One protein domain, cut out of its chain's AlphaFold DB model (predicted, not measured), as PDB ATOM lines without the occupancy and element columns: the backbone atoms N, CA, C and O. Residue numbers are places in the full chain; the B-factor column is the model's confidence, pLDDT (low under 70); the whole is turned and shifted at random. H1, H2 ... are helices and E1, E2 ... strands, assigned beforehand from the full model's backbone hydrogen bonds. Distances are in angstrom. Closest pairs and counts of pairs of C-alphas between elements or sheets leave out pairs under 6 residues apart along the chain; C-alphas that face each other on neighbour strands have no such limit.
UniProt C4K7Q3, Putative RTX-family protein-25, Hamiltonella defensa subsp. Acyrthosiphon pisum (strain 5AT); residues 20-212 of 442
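AT A GLANCE: This is residues 20 to 212 of the 442 residues of the protein "Putative RTX-family protein-25" of Hamiltonella defensa subsp. Acyrthosiphon pisum (strain 5AT) (UniProt C4K7Q3). The chain winds in stacked turns between two strongly twisted sheets partly face to face, with little regular structure. The printed part has 193 residues with H1, then E1 to E16, mostly strand, under half in named elements. The mixed sheets run E3-E2-E1-E5-E7-E9-E13-E12-E11 and E6-E8-E10-E14-E15-E16. It is compact, radius of gyration of the C-alphas 17.0 A, spanning 52 by 42 by 31 A.

IN THESE COORDINATES: H1 is residues 32-37, from C-alpha 32 at (5.118, -27.696, 44.462). E1 is residues 44-48, E2 57-60, E3 63-66, E4 71-73, E5 81-85, E6 92-95, E7 101-103, E8 110-113, E9 122-127, E10 138-141, E11 153-155, E12 158-162, E13 173-177, E14 189-192, E15 198-203, 16.9 A long, and E16 209-211, ending at (26.654, 9.365, 44.449).

HOW THE PARTS SIT: The sheets form a sandwich, face to face, planes 19 degrees apart. E5 and E7 are parallel, N 103 and O 84 2.9 A apart. E1-E2-E3, E11-E12-E13 and E14-E15-E16 are meanders, antiparallel neighbours in chain order. H1, its O i to N i+4 pairs within hydrogen-bond range, is on neither sheet. E4 pairs with no named strand.

THE WHOLE: The printed part has no cut. Links E10 to E11 and E13 to E14 are long. Residues 165 to 171 have pLDDT under 70.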
ATOM      1  N   ASN A  20       4.375 -12.023  26.140       89.12
ATOM      2  CA  ASN A  20       5.156 -11.884  27.360       89.12
ATOM      3  C   ASN A  20       4.733 -12.960  28.367       89.12
ATOM      4  O   ASN A  20       3.543 -13.139  28.642       89.12
ATOM      5  N   VAL A  21       5.711 -13.673  28.910       91.06
ATOM      6  CA  VAL A  21       5.544 -14.776  29.850       91.06
ATOM      7  C   VAL A  21       6.131 -14.360  31.188       91.06
ATOM      8  O   VAL A  21       7.294 -13.985  31.280       91.06
ATOM      9  N   GLN A  22       5.324 -14.460  32.238       92.31
ATOM     10  CA  GLN A  22       5.760 -14.265  33.614       92.31
ATOM     11  C   GLN A  22       5.635 -15.590  34.359       92.31
ATOM     12  O   GLN A  22       4.587 -16.243  34.315       92.31
ATOM     13  N   TYR A  23       6.698 -15.988  35.050       93.88
ATOM     14  CA  TYR A  23       6.666 -17.174  35.892       93.88
ATOM     15  C   TYR A  23       5.901 -16.903  37.189       93.88
ATOM     16  O   TYR A  23       6.050 -15.852  37.807       93.88
ATOM     17  N   HIS A  24       5.091 -17.866  37.627       92.56
ATOM     18  CA  HIS A  24       4.361 -17.762  38.884       92.56
ATOM     19  C   HIS A  24       4.411 -19.094  39.636       92.56
ATOM     20  O   HIS A  24       3.725 -20.046  39.266       92.56
ATOM     21  N   TYR A  25       5.178 -19.149  40.730       90.75
ATOM     22  CA  TYR A  25       5.472 -20.393  41.458       90.75
ATOM     23  C   TYR A  25       4.218 -21.157  41.930       90.75
ATOM     24  O   TYR A  25       4.193 -22.382  41.878       90.75
ATOM     25  N   LEU A  26       3.137 -20.461  42.324       90.12
ATOM     26  CA  LEU A  26       1.866 -21.110  42.712       90.12
ATOM     27  C   LEU A  26       1.196 -21.897  41.572       90.12
ATOM     28  O   LEU A  26       0.337 -22.735  41.831       90.12
ATOM     29  N   HIS A  27       1.546 -21.613  40.317       91.12
ATOM     30  CA  HIS A  27       1.002 -22.299  39.145       91.12
ATOM     31  C   HIS A  27       1.940 -23.388  38.611       91.12
ATOM     32  O   HIS A  27       1.552 -24.146  37.721       91.12
ATOM     33  N   ASP A  28       3.145 -23.516  39.170       91.12
ATOM     34  CA  ASP A  28       4.088 -24.561  38.800       91.12
ATOM     35  C   ASP A  28       3.805 -25.851  39.577       91.12
ATOM     36  O   ASP A  28       4.433 -26.177  40.589       91.12
ATOM     37  N   LEU A  29       2.804 -26.590  39.100       90.56
ATOM     38  CA  LEU A  29       2.347 -27.835  39.721       90.56
ATOM     39  C   LEU A  29       3.432 -28.923  39.766       90.56
ATOM     40  O   LEU A  29       3.360 -29.811  40.613       90.56
ATOM     41  N   ASN A  30       4.436 -28.853  38.887       90.31
ATOM     42  CA  ASN A  30       5.511 -29.844  38.819       90.31
ATOM     43  C   ASN A  30       6.557 -29.650  39.929       90.31
ATOM     44  O   ASN A  30       7.270 -30.598  40.259       90.31
ATOM     45  N   HIS A  31       6.623 -28.452  40.518       93.94
ATOM     46  CA  HIS A  31       7.623 -28.083  41.522       93.94
ATOM     47  C   HIS A  31       7.030 -27.743  42.898       93.94
ATOM     48  O   HIS A  31       7.777 -27.341  43.785       93.94
ATOM     49  N   GLN A  32       5.727 -27.957  43.141       93.31
ATOM     50  CA  GLN A  32       5.118 -27.696  44.462       93.31
ATOM     51  C   GLN A  32       5.837 -28.447  45.590       93.31
ATOM     52  O   GLN A  32       6.218 -27.846  46.589       93.31
ATOM     53  N   ASP A  33       6.136 -29.732  45.383       93.56
ATOM     54  CA  ASP A  33       6.906 -30.546  46.328       93.56
ATOM     55  C   ASP A  33       8.303 -29.966  46.620       93.56
ATOM     56  O   ASP A  33       8.816 -30.133  47.728       93.56
ATOM     57  N   TYR A  34       8.936 -29.327  45.630       94.50
ATOM     58  CA  TYR A  34      10.241 -28.685  45.784       94.50
ATOM     59  C   TYR A  34      10.124 -27.420  46.638       94.50
ATOM     60  O   TYR A  34      10.883 -27.278  47.598       94.50
ATOM     61  N   PHE A  35       9.136 -26.564  46.362       94.38
ATOM     62  CA  PHE A  35       8.881 -25.350  47.144       94.38
ATOM     63  C   PHE A  35       8.434 -25.642  48.582       94.38
ATOM     64  O   PHE A  35       8.802 -24.912  49.494       94.38
ATOM     65  N   GLU A  36       7.675 -26.718  48.814       92.94
ATOM     66  CA  GLU A  36       7.231 -27.102  50.161       92.94
ATOM     67  C   GLU A  36       8.362 -27.674  51.030       92.94
ATOM     68  O   GLU A  36       8.347 -27.518  52.253       92.94
ATOM     69  N   LYS A  37       9.333 -28.370  50.422       94.88
ATOM     70  CA  LYS A  37      10.405 -29.080  51.147       94.88
ATOM     71  C   LYS A  37      11.702 -28.282  51.260       94.88
ATOM     72  O   LYS A  37      12.551 -28.646  52.075       94.88
ATOM     73  N   THR A  38      11.867 -27.238  50.456       94.12
ATOM     74  CA  THR A  38      13.088 -26.428  50.406       94.12
ATOM     75  C   THR A  38      12.870 -25.124  51.170       94.12
ATOM     76  O   THR A  38      11.867 -24.450  50.930       94.12
ATOM     77  N   PRO A  39      13.770 -24.739  52.093       92.81
ATOM     78  CA  PRO A  39      13.719 -23.421  52.720       92.81
ATOM     79  C   PRO A  39      13.673 -22.303  51.662       92.81
ATOM     80  O   PRO A  39      14.397 -22.410  50.672       92.81
ATOM     81  N   PRO A  40      12.866 -21.236  51.835       88.44
ATOM     82  CA  PRO A  40      12.706 -20.199  50.810       88.44
ATOM     83  C   PRO A  40      14.015 -19.537  50.349       88.44
ATOM     84  O   PRO A  40      14.147 -19.192  49.183       88.44
ATOM     85  N   ASP A  41      14.994 -19.405  51.241       88.06
ATOM     86  CA  ASP A  41      16.327 -18.852  50.972       88.06
ATOM     87  C   ASP A  41      17.259 -19.810  50.202       88.06
ATOM     88  O   ASP A  41      18.337 -19.409  49.764       88.06
ATOM     89  N   GLN A  42      16.852 -21.072  50.041       92.25
ATOM     90  CA  GLN A  42      17.581 -22.131  49.332       92.25
ATOM     91  C   GLN A  42      16.871 -22.586  48.049       92.25
ATOM     92  O   GLN A  42      17.346 -23.498  47.363       92.25
ATOM     93  N   VAL A  43      15.714 -21.998  47.739       94.06
ATOM     94  CA  VAL A  43      15.023 -22.227  46.472       94.06
ATOM     95  C   VAL A  43      15.813 -21.526  45.373       94.06
ATOM     96  O   VAL A  43      16.009 -20.319  45.424       94.06
ATOM     97  N   ASN A  44      16.264 -22.299  44.385       92.50
ATOM     98  CA  ASN A  44      17.050 -21.794  43.267       92.50
ATOM     99  C   ASN A  44      16.150 -21.636  42.047       92.50
ATOM    100  O   ASN A  44      15.683 -22.640  41.490       92.50
ATOM    101  N   ILE A  45      15.956 -20.392  41.618       96.88
ATOM    102  CA  ILE A  45      15.281 -20.065  40.366       96.88
ATOM    103  C   ILE A  45      16.215 -19.200  39.522       96.88
ATOM    104  O   ILE A  45      16.827 -18.259  40.022       96.88
ATOM    105  N   LEU A  46      16.354 -19.554  38.245       97.50
ATOM    106  CA  LEU A  46      17.069 -18.759  37.251       97.50
ATOM    107  C   LEU A  46      16.093 -18.333  36.164       97.50
ATOM    108  O   LEU A  46      15.507 -19.189  35.504       97.50
ATOM    109  N   PHE A  47      16.006 -17.033  35.934       98.00
ATOM    110  CA  PHE A  47      15.408 -16.431  34.754       98.00
ATOM    111  C   PHE A  47      16.526 -15.985  33.825       98.00
ATOM    112  O   PHE A  47      17.430 -15.275  34.257       98.00
ATOM    113  N   LYS A  48      16.492 -16.420  32.567       97.31
ATOM    114  CA  LYS A  48      17.494 -16.038  31.578       97.31
ATOM    115  C   LYS A  48      16.833 -15.692  30.255       97.31
ATOM    116  O   LYS A  48      16.177 -16.556  29.668       97.31
ATOM    117  N   THR A  49      17.034 -14.469  29.780       96.19
ATOM    118  CA  THR A  49      16.656 -14.096  28.416       96.19
ATOM    119  C   THR A  49      17.709 -14.602  27.427       96.19
ATOM    120  O   THR A  49      18.908 -14.693  27.711       96.19
ATOM    121  N   GLY A  50      17.248 -15.040  26.263       90.81
ATOM    122  CA  GLY A  50      18.080 -15.502  25.168       90.81
ATOM    123  C   GLY A  50      18.480 -14.357  24.240       90.81
ATOM    124  O   GLY A  50      17.824 -13.321  24.170       90.81
ATOM    125  N   SER A  51      19.572 -14.548  23.495       83.88
ATOM    126  CA  SER A  51      19.999 -13.638  22.427       83.88
ATOM    127  C   SER A  51      19.895 -14.312  21.055       83.88
ATOM    128  O   SER A  51      20.255 -15.489  20.878       83.88
ATOM    129  N   GLY A  52      19.403 -13.562  20.066       80.06
ATOM    130  CA  GLY A  52      19.274 -13.992  18.676       80.06
ATOM    131  C   GLY A  52      18.335 -15.188  18.492       80.06
ATOM    132  O   GLY A  52      17.119 -15.044  18.498       80.06
ATOM    133  N   GLN A  53      18.901 -16.376  18.251       77.19
ATOM    134  CA  GLN A  53      18.129 -17.625  18.116       77.19
ATOM    135  C   GLN A  53      18.050 -18.437  19.414       77.19
ATOM    136  O   GLN A  53      17.400 -19.484  19.434       77.19
ATOM    137  N   SER A  54      18.740 -18.002  20.467       87.88
ATOM    138  CA  SER A  54      18.693 -18.684  21.757       87.88
ATOM    139  C   SER A  54      17.348 -18.391  22.422       87.88
ATOM    140  O   SER A  54      16.973 -17.224  22.483       87.88
ATOM    141  N   PRO A  55      16.618 -19.412  22.895       92.06
ATOM    142  CA  PRO A  55      15.357 -19.206  23.593       92.06
ATOM    143  C   PRO A  55      15.586 -18.686  25.012       92.06
ATOM    144  O   PRO A  55      16.638 -18.928  25.610       92.06
ATOM    145  N   ASP A  56      14.554 -18.062  25.566       95.12
ATOM    146  CA  ASP A  56      14.490 -17.734  26.984       95.12
ATOM    147  C   ASP A  56      14.323 -19.010  27.821       95.12
ATOM    148  O   ASP A  56      13.683 -19.985  27.406       95.12
ATOM    149  N   ILE A  57      14.912 -19.011  29.014       96.12
ATOM    150  CA  ILE A  57      14.986 -20.183  29.884       96.12
ATOM    151  C   ILE A  57      14.583 -19.810  31.309       96.12
ATOM    152  O   ILE A  57      15.030 -18.807  31.864       96.12
ATOM    153  N   ILE A  58      13.791 -20.685  31.928       96.94
ATOM    154  CA  ILE A  58      13.517 -20.676  33.364       96.94
ATOM    155  C   ILE A  58      14.077 -21.972  33.951       96.94
ATOM    156  O   ILE A  58      13.707 -23.057  33.499       96.94
ATOM    157  N   LYS A  59      14.944 -21.898  34.964       96.44
ATOM    158  CA  LYS A  59      15.357 -23.080  35.736       96.44
ATOM    159  C   LYS A  59      14.765 -23.039  37.129       96.44
ATOM    160  O   LYS A  59      14.830 -22.005  37.780       96.44
ATOM    161  N   VAL A  60      14.242 -24.172  37.582       96.00
ATOM    162  CA  VAL A  60      13.702 -24.361  38.934       96.00
ATOM    163  C   VAL A  60      14.371 -25.599  39.523       96.00
ATOM    164  O   VAL A  60      14.111 -26.729  39.099       96.00
ATOM    165  N   GLY A  61      15.292 -25.396  40.466       91.50
ATOM    166  CA  GLY A  61      16.168 -26.466  40.944       91.50
ATOM    167  C   GLY A  61      17.022 -27.051  39.809       91.50
ATOM    168  O   GLY A  61      17.825 -26.348  39.203       91.50
ATOM    169  N   GLU A  62      16.860 -28.346  39.524       89.50
ATOM    170  CA  GLU A  62      17.573 -29.039  38.433       89.50
ATOM    171  C   GLU A  62      16.812 -29.021  37.097       89.50
ATOM    172  O   GLU A  62      17.374 -29.385  36.061       89.50
ATOM    173  N   ASN A  63      15.539 -28.618  37.107       92.88
ATOM    174  CA  ASN A  63      14.676 -28.682  35.935       92.88
ATOM    175  C   ASN A  63      14.765 -27.397  35.113       92.88
ATOM    176  O   ASN A  63      14.816 -26.295  35.655       92.88
ATOM    177  N   GLU A  64      14.738 -27.550  33.791       94.44
ATOM    178  CA  GLU A  64      14.838 -26.460  32.823       94.44
ATOM    179  C   GLU A  64      13.566 -26.388  31.969       94.44
ATOM    180  O   GLU A  64      13.128 -27.386  31.391       94.44
ATOM    181  N   ILE A  65      12.980 -25.197  31.897       92.88
ATOM    182  CA  ILE A  65      11.844 -24.846  31.051       92.88
ATOM    183  C   ILE A  65      12.379 -23.930  29.954       92.88
ATOM    184  O   ILE A  65      12.870 -22.839  30.234       92.88
ATOM    185  N   VAL A  66      12.277 -24.379  28.706       94.69
ATOM    186  CA  VAL A  66      12.715 -23.629  27.525       94.69
ATOM    187  C   VAL A  66      11.487 -23.019  26.855       94.69
ATOM    188  O   VAL A  66      10.567 -23.756  26.483       94.69
ATOM    189  N   LEU A  67      11.460 -21.695  26.721       91.62
ATOM    190  CA  LEU A  67      10.361 -20.980  26.075       91.62
ATOM    191  C   LEU A  67      10.451 -21.086  24.546       91.62
ATOM    192  O   LEU A  67      11.513 -21.346  23.972       91.62
ATOM    193  N   THR A  68       9.313 -20.933  23.869       89.56
ATOM    194  CA  THR A  68       9.286 -20.911  22.400       89.56
ATOM    195  C   THR A  68       9.700 -19.540  21.867       89.56
ATOM    196  O   THR A  68       9.706 -18.553  22.590       89.56
ATOM    197  N   LYS A  69      10.016 -19.445  20.570       84.00
ATOM    198  CA  LYS A  69      10.407 -18.174  19.928       84.00
ATOM    199  C   LYS A  69       9.296 -17.108  19.922       84.00
ATOM    200  O   LYS A  69       9.554 -15.955  19.610       84.00
ATOM    201  N   GLU A  70       8.052 -17.506  20.186       87.00
ATOM    202  CA  GLU A  70       6.889 -16.624  20.321       87.00
ATOM    203  C   GLU A  70       6.673 -16.160  21.771       87.00
ATOM    204  O   GLU A  70       5.638 -15.566  22.071       87.00
ATOM    205  N   GLN A  71       7.591 -16.470  22.687       88.75
ATOM    206  CA  GLN A  71       7.475 -16.189  24.113       88.75
ATOM    207  C   GLN A  71       8.692 -15.404  24.599       88.75
ATOM    208  O   GLN A  71       9.808 -15.902  24.524       88.75
ATOM    209  N   ASN A  72       8.441 -14.222  25.156       89.94
ATOM    210  CA  ASN A  72       9.449 -13.390  25.801       89.94
ATOM    211  C   ASN A  72       9.257 -13.447  27.313       89.94
ATOM    212  O   ASN A  72       8.174 -13.155  27.824       89.94
ATOM    213  N   LEU A  73      10.297 -13.814  28.038       94.88
ATOM    214  CA  LEU A  73      10.313 -13.866  29.487       94.88
ATOM    215  C   LEU A  73      10.372 -12.452  30.069       94.88
ATOM    216  O   LEU A  73      11.232 -11.650  29.723       94.88
ATOM    217  N   ILE A  74       9.477 -12.168  31.010       94.62
ATOM    218  CA  ILE A  74       9.612 -11.015  31.897       94.62
ATOM    219  C   ILE A  74      10.522 -11.430  33.056       94.62
ATOM    220  O   ILE A  74      10.195 -12.369  33.789       94.62
ATOM    221  N   LEU A  75      11.629 -10.708  33.246       96.81
ATOM    222  CA  LEU A  75      12.531 -10.853  34.391       96.81
ATOM    223  C   LEU A  75      11.860 -10.258  35.635       96.81
ATOM    224  O   LEU A  75      12.007  -9.080  35.952       96.81
ATOM    225  N   SER A  76      11.030 -11.070  36.285       94.25
ATOM    226  CA  SER A  76      10.169 -10.639  37.380       94.25
ATOM    227  C   SER A  76      10.371 -11.475  38.631       94.25
ATOM    228  O   SER A  76      10.440 -12.698  38.585       94.25
ATOM    229  N   ASP A  77      10.327 -10.757  39.745       92.62
ATOM    230  CA  ASP A  77      10.415 -11.224  41.119       92.62
ATOM    231  C   ASP A  77       9.528 -12.424  41.479       92.62
ATOM    232  O   ASP A  77       8.326 -12.470  41.173       92.62
ATOM    233  N   THR A  78      10.090 -13.318  42.289       93.75
ATOM    234  CA  THR A  78       9.374 -14.293  43.106       93.75
ATOM    235  C   THR A  78       9.628 -14.035  44.603       93.75
ATOM    236  O   THR A  78      10.436 -13.201  44.984       93.75
ATOM    237  N   PRO A  79       8.928 -14.717  45.527       90.88
ATOM    238  CA  PRO A  79       9.230 -14.591  46.956       90.88
ATOM    239  C   PRO A  79      10.565 -15.218  47.411       90.88
ATOM    240  O   PRO A  79      10.807 -15.214  48.625       90.88
ATOM    241  N   PHE A  80      11.340 -15.817  46.499       93.88
ATOM    242  CA  PHE A  80      12.583 -16.557  46.749       93.88
ATOM    243  C   PHE A  80      13.816 -15.730  46.365       93.88
ATOM    244  O   PHE A  80      13.683 -14.586  45.964       93.88
ATOM    245  N   ASN A  81      15.013 -16.297  46.528       94.44
ATOM    246  CA  ASN A  81      16.254 -15.668  46.076       94.44
ATOM    247  C   ASN A  81      16.462 -15.990  44.592       94.44
ATOM    248  O   ASN A  81      16.914 -17.088  44.248       94.44
ATOM    249  N   ASP A  82      16.104 -15.054  43.719       95.94
ATOM    250  CA  ASP A  82      16.109 -15.281  42.281       95.94
ATOM    251  C   ASP A  82      17.446 -14.888  41.649       95.94
ATOM    252  O   ASP A  82      18.088 -13.907  42.027       95.94
ATOM    253  N   LYS A  83      17.859 -15.635  40.624       98.06
ATOM    254  CA  LYS A  83      18.888 -15.182  39.689       98.06
ATOM    255  C   LYS A  83      18.216 -14.740  38.395       98.06
ATOM    256  O   LYS A  83      17.489 -15.523  37.789       98.06
ATOM    257  N   MET A  84      18.482 -13.519  37.952       98.50
ATOM    258  CA  MET A  84      17.965 -12.973  36.699       98.50
ATOM    259  C   MET A  84      19.135 -12.575  35.808       98.50
ATOM    260  O   MET A  84      20.024 -11.849  36.240       98.50
ATOM    261  N   GLU A  85      19.148 -13.073  34.580       98.12
ATOM    262  CA  GLU A  85      20.201 -12.824  33.601       98.12
ATOM    263  C   GLU A  85      19.578 -12.278  32.318       98.12
ATOM    264  O   GLU A  85      18.754 -12.948  31.685       98.12
ATOM    265  N   GLY A  86      19.967 -11.052  31.985       97.19
ATOM    266  CA  GLY A  86      19.631 -10.368  30.754       97.19
ATOM    267  C   GLY A  86      20.355 -10.930  29.532       97.19
ATOM    268  O   GLY A  86      21.186 -11.838  29.630       97.19
ATOM    269  N   ASN A  87      20.027 -10.393  28.365       94.88
ATOM    270  CA  ASN A  87      20.672 -10.679  27.094       94.88
ATOM    271  C   ASN A  87      21.513  -9.464  26.670       94.88
ATOM    272  O   ASN A  87      21.898  -8.665  27.501       94.88
ATOM    273  N   GLU A  88      21.871  -9.358  25.390       94.19
ATOM    274  CA  GLU A  88      22.674  -8.231  24.882       94.19
ATOM    275  C   GLU A  88      21.797  -7.040  24.415       94.19
ATOM    276  O   GLU A  88      22.225  -6.233  23.588       94.19
ATOM    277  N   GLU A  89      20.532  -6.988  24.849       93.62
ATOM    278  CA  GLU A  89      19.572  -5.919  24.556       93.62
ATOM    279  C   GLU A  89      19.125  -5.242  25.857       93.62
ATOM    280  O   GLU A  89      19.299  -5.788  26.935       93.62
ATOM    281  N   ALA A  90      18.456  -4.090  25.754       95.81
ATOM    282  CA  ALA A  90      17.855  -3.426  26.909       95.81
ATOM    283  C   ALA A  90      16.872  -4.347  27.652       95.81
ATOM    284  O   ALA A  90      15.879  -4.825  27.082       95.81
ATOM    285  N   ASN A  91      17.114  -4.580  28.937       97.00
ATOM    286  CA  ASN A  91      16.282  -5.415  29.790       97.00
ATOM    287  C   ASN A  91      15.722  -4.636  30.979       97.00
ATOM    288  O   ASN A  91      16.256  -3.625  31.423       97.00
ATOM    289  N   ILE A  92      14.588  -5.112  31.496       98.00
ATOM    290  CA  ILE A  92      13.961  -4.550  32.692       98.00
ATOM    291  C   ILE A  92      13.831  -5.666  33.717       98.00
ATOM    292  O   ILE A  92      13.152  -6.666  33.470       98.00
ATOM    293  N   PHE A  93      14.478  -5.470  34.860       98.56
ATOM    294  CA  PHE A  93      14.484  -6.374  35.997       98.56
ATOM    295  C   PHE A  93      13.550  -5.827  37.069       98.56
ATOM    296  O   PHE A  93      13.748  -4.720  37.567       98.56
ATOM    297  N   PHE A  94      12.556  -6.617  37.461       97.56
ATOM    298  CA  PHE A  94      11.670  -6.283  38.572       97.56
ATOM    299  C   PHE A  94      12.052  -7.136  39.779       97.56
ATOM    300  O   PHE A  94      11.800  -8.341  39.763       97.56
ATOM    301  N   SER A  95      12.639  -6.528  40.815       96.25
ATOM    302  CA  SER A  95      13.123  -7.221  42.016       96.25
ATOM    303  C   SER A  95      12.514  -6.603  43.278       96.25
ATOM    304  O   SER A  95      12.873  -5.507  43.719       96.25
ATOM    305  N   TYR A  96      11.604  -7.324  43.926       92.75
ATOM    306  CA  TYR A  96      10.750  -6.795  44.997       92.75
ATOM    307  C   TYR A  96      10.848  -7.576  46.320       92.75
ATOM    308  O   TYR A  96      10.567  -7.005  47.379       92.75
ATOM    309  N   ARG A  97      11.270  -8.846  46.306       91.31
ATOM    310  CA  ARG A  97      11.400  -9.735  47.475       91.31
ATOM    311  C   ARG A  97      12.616 -10.652  47.324       91.31
ATOM    312  O   ARG A  97      13.208 -10.740  46.270       91.31
ATOM    313  N   GLY A  98      13.022 -11.302  48.412       90.88
ATOM    314  CA  GLY A  98      14.178 -12.205  48.377       90.88
ATOM    315  C   GLY A  98      15.517 -11.489  48.189       90.88
ATOM    316  O   GLY A  98      15.580 -10.266  48.064       90.88
ATOM    317  N   ALA A  99      16.605 -12.243  48.276       94.06
ATOM    318  CA  ALA A  99      17.954 -11.757  48.028       94.06
ATOM    319  C   ALA A  99      18.380 -12.144  46.607       94.06
ATOM    320  O   ALA A  99      18.868 -13.254  46.389       94.06
ATOM    321  N   ASP A 100      18.149 -11.239  45.659       97.12
ATOM    322  CA  ASP A 100      18.283 -11.537  44.234       97.12
ATOM    323  C   ASP A 100      19.676 -11.225  43.692       97.12
ATOM    324  O   ASP A 100      20.405 -10.380  44.218       97.12
ATOM    325  N   PHE A 101      20.017 -11.894  42.596       98.50
ATOM    326  CA  PHE A 101      21.229 -11.667  41.822       98.50
ATOM    327  C   PHE A 101      20.856 -11.318  40.379       98.50
ATOM    328  O   PHE A 101      20.352 -12.168  39.643       98.50
ATOM    329  N   LEU A 102      21.112 -10.077  39.979       98.75
ATOM    330  CA  LEU A 102      20.735  -9.511  38.687       98.75
ATOM    331  C   LEU A 102      21.993  -9.330  37.829       98.75
ATOM    332  O   LEU A 102      23.000  -8.826  38.318       98.75
ATOM    333  N   ILE A 103      21.941  -9.759  36.570       98.50
ATOM    334  CA  ILE A 103      23.027  -9.620  35.592       98.50
ATOM    335  C   ILE A 103      22.444  -8.939  34.363       98.50
ATOM    336  O   ILE A 103      21.613  -9.560  33.701       98.50
ATOM    337  N   GLY A 104      22.883  -7.715  34.072       95.50
ATOM    338  CA  GLY A 104      22.462  -6.971  32.880       95.50
ATOM    339  C   GLY A 104      22.986  -7.600  31.594       95.50
ATOM    340  O   GLY A 104      22.205  -8.111  30.795       95.50
ATOM    341  N   ASN A 105      24.318  -7.752  31.512       95.69
ATOM    342  CA  ASN A 105      25.081  -7.919  30.262       95.69
ATOM    343  C   ASN A 105      25.036  -6.608  29.434       95.69
ATOM    344  O   ASN A 105      24.672  -5.575  29.985       95.69
ATOM    345  N   PRO A 106      25.505  -6.558  28.169       95.81
ATOM    346  CA  PRO A 106      25.398  -5.334  27.382       95.81
ATOM    347  C   PRO A 106      23.954  -4.932  27.080       95.81
ATOM    348  O   PRO A 106      23.127  -5.784  26.777       95.81
ATOM    349  N   GLY A 107      23.702  -3.632  26.992       94.75
ATOM    350  CA  GLY A 107      22.376  -3.081  26.724       94.75
ATOM    351  C   GLY A 107      22.103  -1.906  27.649       94.75
ATOM    352  O   GLY A 107      22.904  -1.611  28.522       94.75
ATOM    353  N   GLN A 108      20.998  -1.195  27.426       97.38
ATOM    354  CA  GLN A 108      20.525  -0.198  28.384       97.38
ATOM    355  C   GLN A 108      19.543  -0.861  29.351       97.38
ATOM    356  O   GLN A 108      18.347  -0.960  29.055       97.38
ATOM    357  N   ASP A 109      20.042  -1.290  30.500       98.38
ATOM    358  CA  ASP A 109      19.277  -2.060  31.471       98.38
ATOM    359  C   ASP A 109      18.654  -1.200  32.568       98.38
ATOM    360  O   ASP A 109      19.162  -0.150  32.971       98.38
ATOM    361  N   VAL A 110      17.509  -1.661  33.072       98.75
ATOM    362  CA  VAL A 110      16.777  -1.012  34.160       98.75
ATOM    363  C   VAL A 110      16.514  -2.008  35.279       98.75
ATOM    364  O   VAL A 110      15.823  -3.008  35.092       98.75
ATOM    365  N   TYR A 111      16.997  -1.691  36.475       98.69
ATOM    366  CA  TYR A 111      16.785  -2.460  37.695       98.69
ATOM    367  C   TYR A 111      15.767  -1.743  38.586       98.69
ATOM    368  O   TYR A 111      16.099  -0.795  39.301       98.69
ATOM    369  N   GLU A 112      14.509  -2.183  38.554       98.50
ATOM    370  CA  GLU A 112      13.464  -1.668  39.434       98.50
ATOM    371  C   GLU A 112      13.475  -2.430  40.763       98.50
ATOM    372  O   GLU A 112      13.083  -3.600  40.844       98.50
ATOM    373  N   ILE A 113      13.938  -1.752  41.814       96.81
ATOM    374  CA  ILE A 113      14.113  -2.341  43.138       96.81
ATOM    375  C   ILE A 113      12.969  -1.908  44.050       96.81
ATOM    376  O   ILE A 113      12.695  -0.722  44.220       96.81
ATOM    377  N   GLY A 114      12.316  -2.872  44.697       92.00
ATOM    378  CA  GLY A 114      11.299  -2.612  45.716       92.00
ATOM    379  C   GLY A 114      11.651  -3.129  47.100       92.00
ATOM    380  O   GLY A 114      12.654  -3.810  47.331       92.00
ATOM    381  N   LEU A 115      10.773  -2.791  48.039       86.56
ATOM    382  CA  LEU A 115      10.830  -3.259  49.417       86.56
ATOM    383  C   LEU A 115       9.828  -4.389  49.628       86.56
ATOM    384  O   LEU A 115       8.695  -4.324  49.156       86.56
ATOM    385  N   ASP A 116      10.227  -5.385  50.415       75.25
ATOM    386  CA  ASP A 116       9.342  -6.473  50.810       75.25
ATOM    387  C   ASP A 116       8.282  -5.961  51.804       75.25
ATOM    388  O   ASP A 116       8.612  -5.490  52.900       75.25
ATOM    389  N   ASP A 117       6.998  -6.097  51.459       73.62
ATOM    390  CA  ASP A 117       5.861  -5.745  52.326       73.62
ATOM    391  C   ASP A 117       5.893  -6.459  53.687       73.62
ATOM    392  O   ASP A 117       5.355  -5.960  54.681       73.62
ATOM    393  N   ARG A 118       6.555  -7.621  53.761       74.62
ATOM    394  CA  ARG A 118       6.745  -8.400  54.994       74.62
ATOM    395  C   ARG A 118       7.779  -7.782  55.933       74.62
ATOM    396  O   ARG A 118       7.933  -8.286  57.043       74.62
ATOM    397  N   LYS A 119       8.460  -6.709  55.511       78.12
ATOM    398  CA  LYS A 119       9.546  -6.054  56.249       78.12
ATOM    399  C   LYS A 119      10.658  -7.041  56.597       78.12
ATOM    400  O   LYS A 119      10.986  -7.271  57.762       78.12
ATOM    401  N   ILE A 120      11.179  -7.686  55.562       81.88
ATOM    402  CA  ILE A 120      12.325  -8.582  55.671       81.88
ATOM    403  C   ILE A 120      13.530  -7.838  55.089       81.88
ATOM    404  O   ILE A 120      13.432  -7.354  53.959       81.88
ATOM    405  N   PRO A 121      14.649  -7.729  55.829       87.00
ATOM    406  CA  PRO A 121      15.896  -7.228  55.274       87.00
ATOM    407  C   PRO A 121      16.306  -8.028  54.041       87.00
ATOM    408  O   PRO A 121      16.282  -9.261  54.080       87.00
ATOM    409  N   ARG A 122      16.701  -7.346  52.969       89.75
ATOM    410  CA  ARG A 122      17.085  -8.005  51.719       89.75
ATOM    411  C   ARG A 122      18.299  -7.354  51.077       89.75
ATOM    412  O   ARG A 122      18.494  -6.145  51.190       89.75
ATOM    413  N   THR A 123      19.075  -8.179  50.386       94.62
ATOM    414  CA  THR A 123      20.244  -7.763  49.617       94.62
ATOM    415  C   THR A 123      19.998  -8.074  48.152       94.62
ATOM    416  O   THR A 123      19.767  -9.231  47.819       94.62
ATOM    417  N   VAL A 124      20.071  -7.067  47.290       97.56
ATOM    418  CA  VAL A 124      20.075  -7.237  45.836       97.56
ATOM    419  C   VAL A 124      21.507  -7.081  45.350       97.56
ATOM    420  O   VAL A 124      22.174  -6.098  45.669       97.56
ATOM    421  N   VAL A 125      21.992  -8.060  44.601       98.75
ATOM    422  CA  VAL A 125      23.320  -8.038  43.991       98.75
ATOM    423  C   VAL A 125      23.151  -7.750  42.508       98.75
ATOM    424  O   VAL A 125      22.366  -8.426  41.851       98.75
ATOM    425  N   ILE A 126      23.868  -6.757  41.993       98.88
ATOM    426  CA  ILE A 126      23.827  -6.367  40.583       98.88
ATOM    427  C   ILE A 126      25.228  -6.511  40.000       98.88
ATOM    428  O   ILE A 126      26.182  -5.897  40.485       98.88
ATOM    429  N   ASP A 127      25.320  -7.332  38.960       98.50
ATOM    430  CA  ASP A 127      26.463  -7.452  38.067       98.50
ATOM    431  C   ASP A 127      26.207  -6.597  36.826       98.50
ATOM    432  O   ASP A 127      25.475  -6.991  35.916       98.50
ATOM    433  N   ASN A 128      26.792  -5.401  36.829       97.38
ATOM    434  CA  ASN A 128      26.634  -4.423  35.761       97.38
ATOM    435  C   ASN A 128      27.756  -4.539  34.723       97.38
ATOM    436  O   ASN A 128      28.311  -3.528  34.309       97.38
ATOM    437  N   GLN A 129      28.199  -5.759  34.409       97.00
ATOM    438  CA  GLN A 129      29.281  -5.960  33.456       97.00
ATOM    439  C   GLN A 129      28.809  -5.737  32.014       97.00
ATOM    440  O   GLN A 129      28.006  -6.508  31.493       97.00
ATOM    441  N   ASP A 130      29.450  -4.797  31.321       96.12
ATOM    442  CA  ASP A 130      29.337  -4.619  29.874       96.12
ATOM    443  C   ASP A 130      30.737  -4.650  29.236       96.12
ATOM    444  O   ASP A 130      31.632  -3.850  29.536       96.12
ATOM    445  N   ASP A 131      30.951  -5.631  28.357       91.12
ATOM    446  CA  ASP A 131      32.213  -5.853  27.651       91.12
ATOM    447  C   ASP A 131      32.352  -5.041  26.351       91.12
ATOM    448  O   ASP A 131      33.403  -5.108  25.692       91.12
ATOM    449  N   GLN A 132      31.333  -4.266  25.970       92.75
ATOM    450  CA  GLN A 132      31.402  -3.357  24.837       92.75
ATOM    451  C   GLN A 132      32.468  -2.274  25.051       92.75
ATOM    452  O   GLN A 132      32.825  -1.883  26.160       92.75
ATOM    453  N   SER A 133      33.000  -1.738  23.948       89.88
ATOM    454  CA  SER A 133      34.030  -0.688  24.006       89.88
ATOM    455  C   SER A 133      33.539   0.625  24.616       89.88
ATOM    456  O   SER A 133      34.352   1.482  24.950       89.88
ATOM    457  N   LYS A 134      32.220   0.815  24.660       92.69
ATOM    458  CA  LYS A 134      31.559   1.962  25.263       92.69
ATOM    459  C   LYS A 134      30.218   1.474  25.818       92.69
ATOM    460  O   LYS A 134      29.269   1.453  25.035       92.69
ATOM    461  N   PRO A 135      30.178   1.080  27.096       95.81
ATOM    462  CA  PRO A 135      28.954   0.628  27.733       95.81
ATOM    463  C   PRO A 135      27.811   1.635  27.613       95.81
ATOM    464  O   PRO A 135      28.041   2.857  27.621       95.81
ATOM    465  N   GLU A 136      26.594   1.121  27.467       96.62
ATOM    466  CA  GLU A 136      25.377   1.926  27.588       96.62
ATOM    467  C   GLU A 136      25.126   2.270  29.067       96.62
ATOM    468  O   GLU A 136      25.773   1.727  29.951       96.62
ATOM    469  N   ILE A 137      24.301   3.287  29.348       97.06
ATOM    470  CA  ILE A 137      24.075   3.727  30.734       97.06
ATOM    471  C   ILE A 137      22.818   3.068  31.281       97.06
ATOM    472  O   ILE A 137      21.714   3.406  30.840       97.06
ATOM    473  N   ASP A 138      23.004   2.250  32.303       98.50
ATOM    474  CA  ASP A 138      21.946   1.544  33.010       98.50
ATOM    475  C   ASP A 138      21.324   2.406  34.106       98.50
ATOM    476  O   ASP A 138      21.853   3.452  34.506       98.50
ATOM    477  N   GLU A 139      20.179   1.968  34.620       98.62
ATOM    478  CA  GLU A 139      19.429   2.702  35.632       98.62
ATOM    479  C   GLU A 139      18.931   1.794  36.762       98.62
ATOM    480  O   GLU A 139      18.223   0.820  36.537       98.62
ATOM    481  N   ILE A 140      19.237   2.158  38.009       98.69
ATOM    482  CA  ILE A 140      18.570   1.608  39.196       98.69
ATOM    483  C   ILE A 140      17.444   2.552  39.587       98.69
ATOM    484  O   ILE A 140      17.692   3.727  39.853       98.69
ATOM    485  N   ILE A 141      16.228   2.031  39.709       98.38
ATOM    486  CA  ILE A 141      15.090   2.764  40.265       98.38
ATOM    487  C   ILE A 141      14.897   2.317  41.711       98.38
ATOM    488  O   ILE A 141      14.617   1.148  41.986       98.38
ATOM    489  N   LEU A 142      15.063   3.255  42.642       95.56
ATOM    490  CA  LEU A 142      14.924   3.013  44.071       95.56
ATOM    491  C   LEU A 142      13.481   3.222  44.547       95.56
ATOM    492  O   LEU A 142      12.795   4.139  44.092       95.56
ATOM    493  N   PRO A 143      13.045   2.472  45.575       92.56
ATOM    494  CA  PRO A 143      11.722   2.636  46.172       92.56
ATOM    495  C   PRO A 143      11.678   3.766  47.214       92.56
ATOM    496  O   PRO A 143      10.701   3.895  47.951       92.56
ATOM    497  N   MET A 144      12.761   4.536  47.342       89.19
ATOM    498  CA  MET A 144      12.961   5.559  48.366       89.19
ATOM    499  C   MET A 144      13.767   6.733  47.813       89.19
ATOM    500  O   MET A 144      14.369   6.628  46.742       89.19
ATOM    501  N   ASN A 145      13.762   7.853  48.533       85.88
ATOM    502  CA  ASN A 145      14.570   9.015  48.175       85.88
ATOM    503  C   ASN A 145      16.059   8.751  48.455       85.88
ATOM    504  O   ASN A 145      16.402   7.942  49.323       85.88
ATOM    505  N   ILE A 146      16.957   9.419  47.722       84.31
ATOM    506  CA  ILE A 146      18.399   9.140  47.823       84.31
ATOM    507  C   ILE A 146      18.988   9.473  49.206       84.31
ATOM    508  O   ILE A 146      19.925   8.818  49.657       84.31
ATOM    509  N   ASP A 147      18.411  10.447  49.912       75.56
ATOM    510  CA  ASP A 147      18.770  10.841  51.284       75.56
ATOM    511  C   ASP A 147      18.485   9.731  52.316       75.56
ATOM    512  O   ASP A 147      19.082   9.688  53.395       75.56
ATOM    513  N   GLN A 148      17.640   8.763  51.958       82.56
ATOM    514  CA  GLN A 148      17.352   7.574  52.760       82.56
ATOM    515  C   GLN A 148      18.371   6.441  52.542       82.56
ATOM    516  O   GLN A 148      18.326   5.439  53.262       82.56
ATOM    517  N   MET A 149      19.322   6.592  51.610       84.62
ATOM    518  CA  MET A 149      20.404   5.635  51.333       84.62
ATOM    519  C   MET A 149      21.738   6.099  51.933       84.62
ATOM    520  O   MET A 149      22.012   7.292  52.062       84.62
ATOM    521  N   THR A 150      22.595   5.167  52.348       82.50
ATOM    522  CA  THR A 150      23.979   5.451  52.746       82.50
ATOM    523  C   THR A 150      24.803   5.877  51.544       82.50
ATOM    524  O   THR A 150      24.458   5.582  50.402       82.50
ATOM    525  N   GLN A 151      25.967   6.459  51.823       80.94
ATOM    526  CA  GLN A 151      27.016   6.508  50.816       80.94
ATOM    527  C   GLN A 151      27.460   5.137  50.341       80.94
ATOM    528  O   GLN A 151      27.304   4.175  51.106       80.94
ATOM    529  N   PRO A 152      28.020   5.045  49.118       90.31
ATOM    530  CA  PRO A 152      28.730   3.863  48.673       90.31
ATOM    531  C   PRO A 152      29.780   3.446  49.700       90.31
ATOM    532  O   PRO A 152      30.751   4.147  49.971       90.31
ATOM    533  N   ILE A 153      29.573   2.280  50.301       90.69
ATOM    534  CA  ILE A 153      30.542   1.660  51.197       90.69
ATOM    535  C   ILE A 153      31.395   0.731  50.344       90.69
ATOM    536  O   ILE A 153      30.923  -0.319  49.905       90.69
ATOM    537  N   ARG A 154      32.660   1.095  50.126       94.06
ATOM    538  CA  ARG A 154      33.610   0.234  49.416       94.06
ATOM    539  C   ARG A 154      33.924  -1.024  50.227       94.06
ATOM    540  O   ARG A 154      34.274  -0.949  51.409       94.06
ATOM    541  N   LYS A 155      33.871  -2.185  49.573       96.06
ATOM    542  CA  LYS A 155      34.271  -3.479  50.135       96.06
ATOM    543  C   LYS A 155      35.082  -4.263  49.102       96.06
ATOM    544  O   LYS A 155      34.561  -5.113  48.392       96.06
ATOM    545  N   GLY A 156      36.388  -4.008  49.062       96.06
ATOM    546  CA  GLY A 156      37.249  -4.570  48.019       96.06
ATOM    547  C   GLY A 156      36.966  -3.896  46.679       96.06
ATOM    548  O   GLY A 156      37.093  -2.671  46.594       96.06
ATOM    549  N   ASP A 157      36.584  -4.694  45.681       98.00
ATOM    550  CA  ASP A 157      36.202  -4.216  44.347       98.00
ATOM    551  C   ASP A 157      34.701  -3.893  44.232       98.00
ATOM    552  O   ASP A 157      34.286  -3.259  43.266       98.00
ATOM    553  N   ASP A 158      33.903  -4.273  45.233       98.38
ATOM    554  CA  ASP A 158      32.462  -4.024  45.276       98.38
ATOM    555  C   ASP A 158      32.153  -2.703  45.988       98.38
ATOM    556  O   ASP A 158      32.902  -2.252  46.872       98.38
ATOM    557  N   ILE A 159      30.981  -2.141  45.695       97.69
ATOM    558  CA  ILE A 159      30.384  -1.084  46.515       97.69
ATOM    559  C   ILE A 159      29.007  -1.494  47.023       97.69
ATOM    560  O   ILE A 159      28.267  -2.232  46.375       97.69
ATOM    561  N   ILE A 160      28.676  -1.018  48.220       96.62
ATOM    562  CA  ILE A 160      27.438  -1.358  48.912       96.62
ATOM    563  C   ILE A 160      26.660  -0.080  49.217       96.62
ATOM    564  O   ILE A 160      27.164   0.807  49.906       96.62
ATOM    565  N   LEU A 161      25.412  -0.026  48.763       93.94
ATOM    566  CA  LEU A 161      24.423   0.974  49.153       93.94
ATOM    567  C   LEU A 161      23.459   0.342  50.149       93.94
ATOM    568  O   LEU A 161      22.966  -0.759  49.926       93.94
ATOM    569  N   ARG A 162      23.172   1.020  51.258       90.94
ATOM    570  CA  ARG A 162      22.241   0.521  52.276       90.94
ATOM    571  C   ARG A 162      21.164   1.547  52.541       90.94
ATOM    572  O   ARG A 162      21.468   2.724  52.668       90.94
ATOM    573  N   SER A 163      19.928   1.123  52.735       88.62
ATOM    574  CA  SER A 163      18.927   1.986  53.358       88.62
ATOM    575  C   SER A 163      19.365   2.318  54.787       88.62
ATOM    576  O   SER A 163      19.826   1.436  55.525       88.62
ATOM    577  N   ARG A 164      19.189   3.565  55.216       77.44
ATOM    578  CA  ARG A 164      19.537   3.997  56.573       77.44
ATOM    579  C   ARG A 164      18.533   3.431  57.586       77.44
ATOM    580  O   ARG A 164      17.323   3.596  57.443       77.44
ATOM    581  N   LEU A 165      19.045   2.785  58.640       65.19
ATOM    582  CA  LEU A 165      18.257   2.059  59.657       65.19
ATOM    583  C   LEU A 165      17.254   2.935  60.426       65.19
ATOM    584  O   LEU A 165      16.301   2.417  61.006       65.19
ATOM    585  N   GLU A 166      17.475   4.248  60.431       62.56
ATOM    586  CA  GLU A 166      16.657   5.255  61.115       62.56
ATOM    587  C   GLU A 166      15.268   5.435  60.477       62.56
ATOM    588  O   GLU A 166      14.354   5.898  61.154       62.56
ATOM    589  N   TYR A 167      15.080   5.017  59.216       57.78
ATOM    590  CA  TYR A 167      13.814   5.190  58.494       57.78
ATOM    591  C   TYR A 167      12.884   3.963  58.544       57.78
ATOM    592  O   TYR A 167      11.672   4.147  58.476       57.78
ATOM    593  N   ASP A 168      13.405   2.737  58.719       55.91
ATOM    594  CA  ASP A 168      12.651   1.536  59.144       55.91
ATOM    595  C   ASP A 168      13.633   0.367  59.392       55.91
ATOM    596  O   ASP A 168      14.034  -0.331  58.460       55.91
ATOM    597  N   SER A 169      14.017   0.114  60.652       56.47
ATOM    598  CA  SER A 169      14.937  -0.985  61.031       56.47
ATOM    599  C   SER A 169      14.502  -2.392  60.579       56.47
ATOM    600  O   SER A 169      15.305  -3.324  60.634       56.47
ATOM    601  N   GLN A 170      13.252  -2.561  60.129       57.66
ATOM    602  CA  GLN A 170      12.720  -3.827  59.625       57.66
ATOM    603  C   GLN A 170      12.694  -3.905  58.086       57.66
ATOM    604  O   GLN A 170      12.513  -4.988  57.551       57.66
ATOM    605  N   LYS A 171      12.925  -2.813  57.342       66.94
ATOM    606  CA  LYS A 171      12.920  -2.800  55.861       66.94
ATOM    607  C   LYS A 171      14.300  -2.541  55.254       66.94
ATOM    608  O   LYS A 171      14.407  -1.862  54.236       66.94
ATOM    609  N   ALA A 172      15.355  -3.046  55.888       84.00
ATOM    610  CA  ALA A 172      16.713  -2.783  55.431       84.00
ATOM    611  C   ALA A 172      16.942  -3.338  54.009       84.00
ATOM    612  O   ALA A 172      16.900  -4.549  53.800       84.00
ATOM    613  N   LEU A 173      17.185  -2.446  53.052       91.31
ATOM    614  CA  LEU A 173      17.598  -2.765  51.691       91.31
ATOM    615  C   LEU A 173      19.110  -2.581  51.585       91.31
ATOM    616  O   LEU A 173      19.637  -1.529  51.939       91.31
ATOM    617  N   GLU A 174      19.802  -3.592  51.084       94.62
ATOM    618  CA  GLU A 174      21.194  -3.501  50.659       94.62
ATOM    619  C   GLU A 174      21.258  -3.738  49.148       94.62
ATOM    620  O   GLU A 174      20.662  -4.685  48.646       94.62
ATOM    621  N   ILE A 175      21.966  -2.880  48.422       97.75
ATOM    622  CA  ILE A 175      22.290  -3.066  47.009       97.75
ATOM    623  C   ILE A 175      23.803  -3.202  46.919       97.75
ATOM    624  O   ILE A 175      24.536  -2.328  47.382       97.75
ATOM    625  N   VAL A 176      24.266  -4.306  46.346       98.62
ATOM    626  CA  VAL A 176      25.685  -4.576  46.119       98.62
ATOM    627  C   VAL A 176      25.941  -4.474  44.627       98.62
ATOM    628  O   VAL A 176      25.415  -5.281  43.864       98.62
ATOM    629  N   LEU A 177      26.755  -3.503  44.220       98.62
ATOM    630  CA  LEU A 177      27.277  -3.428  42.858       98.62
ATOM    631  C   LEU A 177      28.628  -4.129  42.859       98.62
ATOM    632  O   LEU A 177      29.592  -3.628  43.454       98.62
ATOM    633  N   ILE A 178      28.666  -5.323  42.274       98.50
ATOM    634  CA  ILE A 178      29.880  -6.137  42.291       98.50
ATOM    635  C   ILE A 178      30.889  -5.604  41.287       98.50
ATOM    636  O   ILE A 178      30.515  -5.085  40.237       98.50
ATOM    637  N   ASP A 179      32.171  -5.720  41.626       98.44
ATOM    638  CA  ASP A 179      33.285  -5.355  40.747       98.44
ATOM    639  C   ASP A 179      33.285  -3.893  40.246       98.44
ATOM    640  O   ASP A 179      34.090  -3.525  39.389       98.44
ATOM    641  N   PHE A 180      32.454  -3.024  40.830       98.38
ATOM    642  CA  PHE A 180      32.300  -1.615  40.467       98.38
ATOM    643  C   PHE A 180      33.641  -0.860  40.398       98.38
ATOM    644  O   PHE A 180      33.876  -0.027  39.521       98.38
ATOM    645  N   MET A 181      34.592  -1.178  41.276       97.62
ATOM    646  CA  MET A 181      35.898  -0.512  41.277       97.62
ATOM    647  C   MET A 181      36.797  -0.928  40.094       97.62
ATOM    648  O   MET A 181      37.777  -0.236  39.810       97.62
ATOM    649  N   LYS A 182      36.473  -1.999  39.348       96.50
ATOM    650  CA  LYS A 182      37.313  -2.536  38.256       96.50
ATOM    651  C   LYS A 182      37.314  -1.705  36.971       96.50
ATOM    652  O   LYS A 182      38.178  -1.932  36.123       96.50
ATOM    653  N   GLY A 183      36.411  -0.735  36.817       95.19
ATOM    654  CA  GLY A 183      36.463   0.239  35.721       95.19
ATOM    655  C   GLY A 183      35.134   0.468  35.012       95.19
ATOM    656  O   GLY A 183      34.087   0.016  35.454       95.19
ATOM    657  N   GLU A 184      35.204   1.144  33.866       94.88
ATOM    658  CA  GLU A 184      34.047   1.564  33.054       94.88
ATOM    659  C   GLU A 184      33.142   0.396  32.631       94.88
ATOM    660  O   GLU A 184      31.936   0.571  32.500       94.88
ATOM    661  N   LYS A 185      33.698  -0.819  32.525       96.69
ATOM    662  CA  LYS A 185      32.936  -2.055  32.291       96.69
ATOM    663  C   LYS A 185      31.921  -2.398  33.375       96.69
ATOM    664  O   LYS A 185      31.102  -3.255  33.124       96.69
ATOM    665  N   TYR A 186      32.024  -1.804  34.558       97.62
ATOM    666  CA  TYR A 186      31.086  -1.985  35.671       97.62
ATOM    667  C   TYR A 186      30.500  -0.644  36.149       97.62
ATOM    668  O   TYR A 186      29.482  -0.613  36.835       97.62
ATOM    669  N   ARG A 187      31.145   0.483  35.805       96.50
ATOM    670  CA  ARG A 187      30.742   1.846  36.188       96.50
ATOM    671  C   ARG A 187      30.009   2.564  35.063       96.50
ATOM    672  O   ARG A 187      30.534   3.502  34.469       96.50
ATOM    673  N   HIS A 188      28.801   2.118  34.767       97.00
ATOM    674  CA  HIS A 188      27.941   2.754  33.768       97.00
ATOM    675  C   HIS A 188      26.479   2.717  34.209       97.00
ATOM    676  O   HIS A 188      25.590   2.363  33.451       97.00
ATOM    677  N   ILE A 189      26.225   3.117  35.454       97.31
ATOM    678  CA  ILE A 189      24.894   3.071  36.054       97.31
ATOM    679  C   ILE A 189      24.517   4.433  36.635       97.31
ATOM    680  O   ILE A 189      25.364   5.170  37.142       97.31
ATOM    681  N   LYS A 190      23.235   4.782  36.550       96.81
ATOM    682  CA  LYS A 190      22.623   5.932  37.224       96.81
ATOM    683  C   LYS A 190      21.595   5.448  38.234       96.81
ATOM    684  O   LYS A 190      21.024   4.371  38.097       96.81
ATOM    685  N   ILE A 191      21.330   6.270  39.242       96.75
ATOM    686  CA  ILE A 191      20.315   5.983  40.254       96.75
ATOM    687  C   ILE A 191      19.179   6.982  40.109       96.75
ATOM    688  O   ILE A 191      19.410   8.188  40.171       96.75
ATOM    689  N   ARG A 192      17.951   6.486  39.972       95.94
ATOM    690  CA  ARG A 192      16.725   7.266  40.088       95.94
ATOM    691  C   ARG A 192      16.055   6.993  41.423       95.94
ATOM    692  O   ARG A 192      15.808   5.843  41.772       95.94
ATOM    693  N   ASP A 193      15.740   8.049  42.156       91.94
ATOM    694  CA  ASP A 193      15.039   7.946  43.433       91.94
ATOM    695  C   ASP A 193      13.507   8.036  43.292       91.94
ATOM    696  O   ASP A 193      12.969   8.301  42.213       91.94
ATOM    697  N   ALA A 194      12.788   7.839  44.399       90.69
ATOM    698  CA  ALA A 194      11.322   7.890  44.425       90.69
ATOM    699  C   ALA A 194      10.724   9.275  44.089       90.69
ATOM    700  O   ALA A 194       9.537   9.374  43.768       90.69
ATOM    701  N   SER A 195      11.529  10.342  44.131       85.12
ATOM    702  CA  SER A 195      11.155  11.701  43.720       85.12
ATOM    703  C   SER A 195      11.509  11.996  42.254       85.12
ATOM    704  O   SER A 195      11.361  13.135  41.806       85.12
ATOM    705  N   ASN A 196      11.935  10.982  41.487       88.75
ATOM    706  CA  ASN A 196      12.468  11.083  40.124       88.75
ATOM    707  C   ASN A 196      13.765  11.905  40.005       88.75
ATOM    708  O   ASN A 196      14.118  12.331  38.902       88.75
ATOM    709  N   GLY A 197      14.483  12.128  41.109       84.31
ATOM    710  CA  GLY A 197      15.843  12.655  41.069       84.31
ATOM    711  C   GLY A 197      16.778  11.615  40.459       84.31
ATOM    712  O   GLY A 197      16.697  10.445  40.823       84.31
ATOM    713  N   VAL A 198      17.639  12.028  39.525       88.69
ATOM    714  CA  VAL A 198      18.614  11.148  38.861       88.69
ATOM    715  C   VAL A 198      20.021  11.555  39.277       88.69
ATOM    716  O   VAL A 198      20.394  12.722  39.140       88.69
ATOM    717  N   TYR A 199      20.800  10.589  39.754       87.00
ATOM    718  CA  TYR A 199      22.122  10.789  40.332       87.00
ATOM    719  C   TYR A 199      23.151   9.924  39.609       87.00
ATOM    720  O   TYR A 199      22.902   8.750  39.320       87.00
ATOM    721  N   ASP A 200      24.313  10.509  39.330       89.50
ATOM    722  CA  ASP A 200      25.480   9.760  38.872       89.50
ATOM    723  C   ASP A 200      26.063   8.957  40.041       89.50
ATOM    724  O   ASP A 200      25.986   9.390  41.187       89.50
ATOM    725  N   ILE A 201      26.655   7.798  39.771       91.38
ATOM    726  CA  ILE A 201      27.466   7.062  40.742       91.38
ATOM    727  C   ILE A 201      28.780   6.696  40.065       91.38
ATOM    728  O   ILE A 201      28.789   6.112  38.983       91.38
ATOM    729  N   ASP A 202      29.893   7.093  40.667       92.56
ATOM    730  CA  ASP A 202      31.220   6.882  40.088       92.56
ATOM    731  C   ASP A 202      32.284   6.885  41.191       92.56
ATOM    732  O   ASP A 202      31.972   6.921  42.384       92.56
ATOM    733  N   VAL A 203      33.546   6.814  40.787       90.81
ATOM    734  CA  VAL A 203      34.729   6.894  41.637       90.81
ATOM    735  C   VAL A 203      35.464   8.191  41.318       90.81
ATOM    736  O   VAL A 203      35.683   8.517  40.153       90.81
ATOM    737  N   ASP A 204      35.830   8.948  42.349       84.38
ATOM    738  CA  ASP A 204      36.556  10.205  42.176       84.38
ATOM    739  C   ASP A 204      38.071  10.005  41.953       84.38
ATOM    740  O   ASP A 204      38.603   8.892  41.987       84.38
ATOM    741  N   ASP A 205      38.797  11.109  41.746       84.75
ATOM    742  CA  ASP A 205      40.257  11.101  41.554       84.75
ATOM    743  C   ASP A 205      41.040  10.557  42.773       84.75
ATOM    744  O   ASP A 205      42.246  10.309  42.676       84.75
ATOM    745  N   PHE A 206      40.380  10.372  43.924       81.38
ATOM    746  CA  PHE A 206      40.947   9.809  45.149       81.38
ATOM    747  C   PHE A 206      40.640   8.313  45.330       81.38
ATOM    748  O   PHE A 206      41.001   7.758  46.369       81.38
ATOM    749  N   ASP A 207      40.049   7.650  44.328       87.75
ATOM    750  CA  ASP A 207      39.611   6.245  44.390       87.75
ATOM    751  C   ASP A 207      38.482   6.004  45.421       87.75
ATOM    752  O   ASP A 207      38.319   4.892  45.943       87.75
ATOM    753  N   GLU A 208      37.694   7.047  45.714       85.88
ATOM    754  CA  GLU A 208      36.534   6.988  46.606       85.88
ATOM    755  C   GLU A 208      35.223   6.987  45.796       85.88
ATOM    756  O   GLU A 208      35.012   7.865  44.952       85.88
ATOM    757  N   PRO A 209      34.321   6.014  46.023       90.50
ATOM    758  CA  PRO A 209      33.032   5.984  45.349       90.50
ATOM    759  C   PRO A 209      32.073   7.043  45.916       90.50
ATOM    760  O   PRO A 209      32.030   7.275  47.125       90.50
ATOM    761  N   TYR A 210      31.262   7.648  45.052       85.75
ATOM    762  CA  TYR A 210      30.301   8.691  45.414       85.75
ATOM    763  C   TYR A 210      28.987   8.543  44.644       85.75
ATOM    764  O   TYR A 210      28.954   7.949  43.570       85.75
ATOM    765  N   ILE A 211      27.913   9.137  45.173       85.00
ATOM    766  CA  ILE A 211      26.654   9.365  44.449       85.00
ATOM    767  C   ILE A 211      26.448  10.874  44.273       85.00
ATOM    768  O   ILE A 211      26.720  11.655  45.174       85.00
ATOM    769  N   GLY A 212      25.948  11.301  43.117       77.31
ATOM    770  CA  GLY A 212      25.671  12.695  42.796       77.31
ATOM    771  C   GLY A 212      26.923  13.439  42.348       77.31
ATOM    772  O   GLY A 212      27.154  13.581  41.147       77.31
TER     773      GLY A 212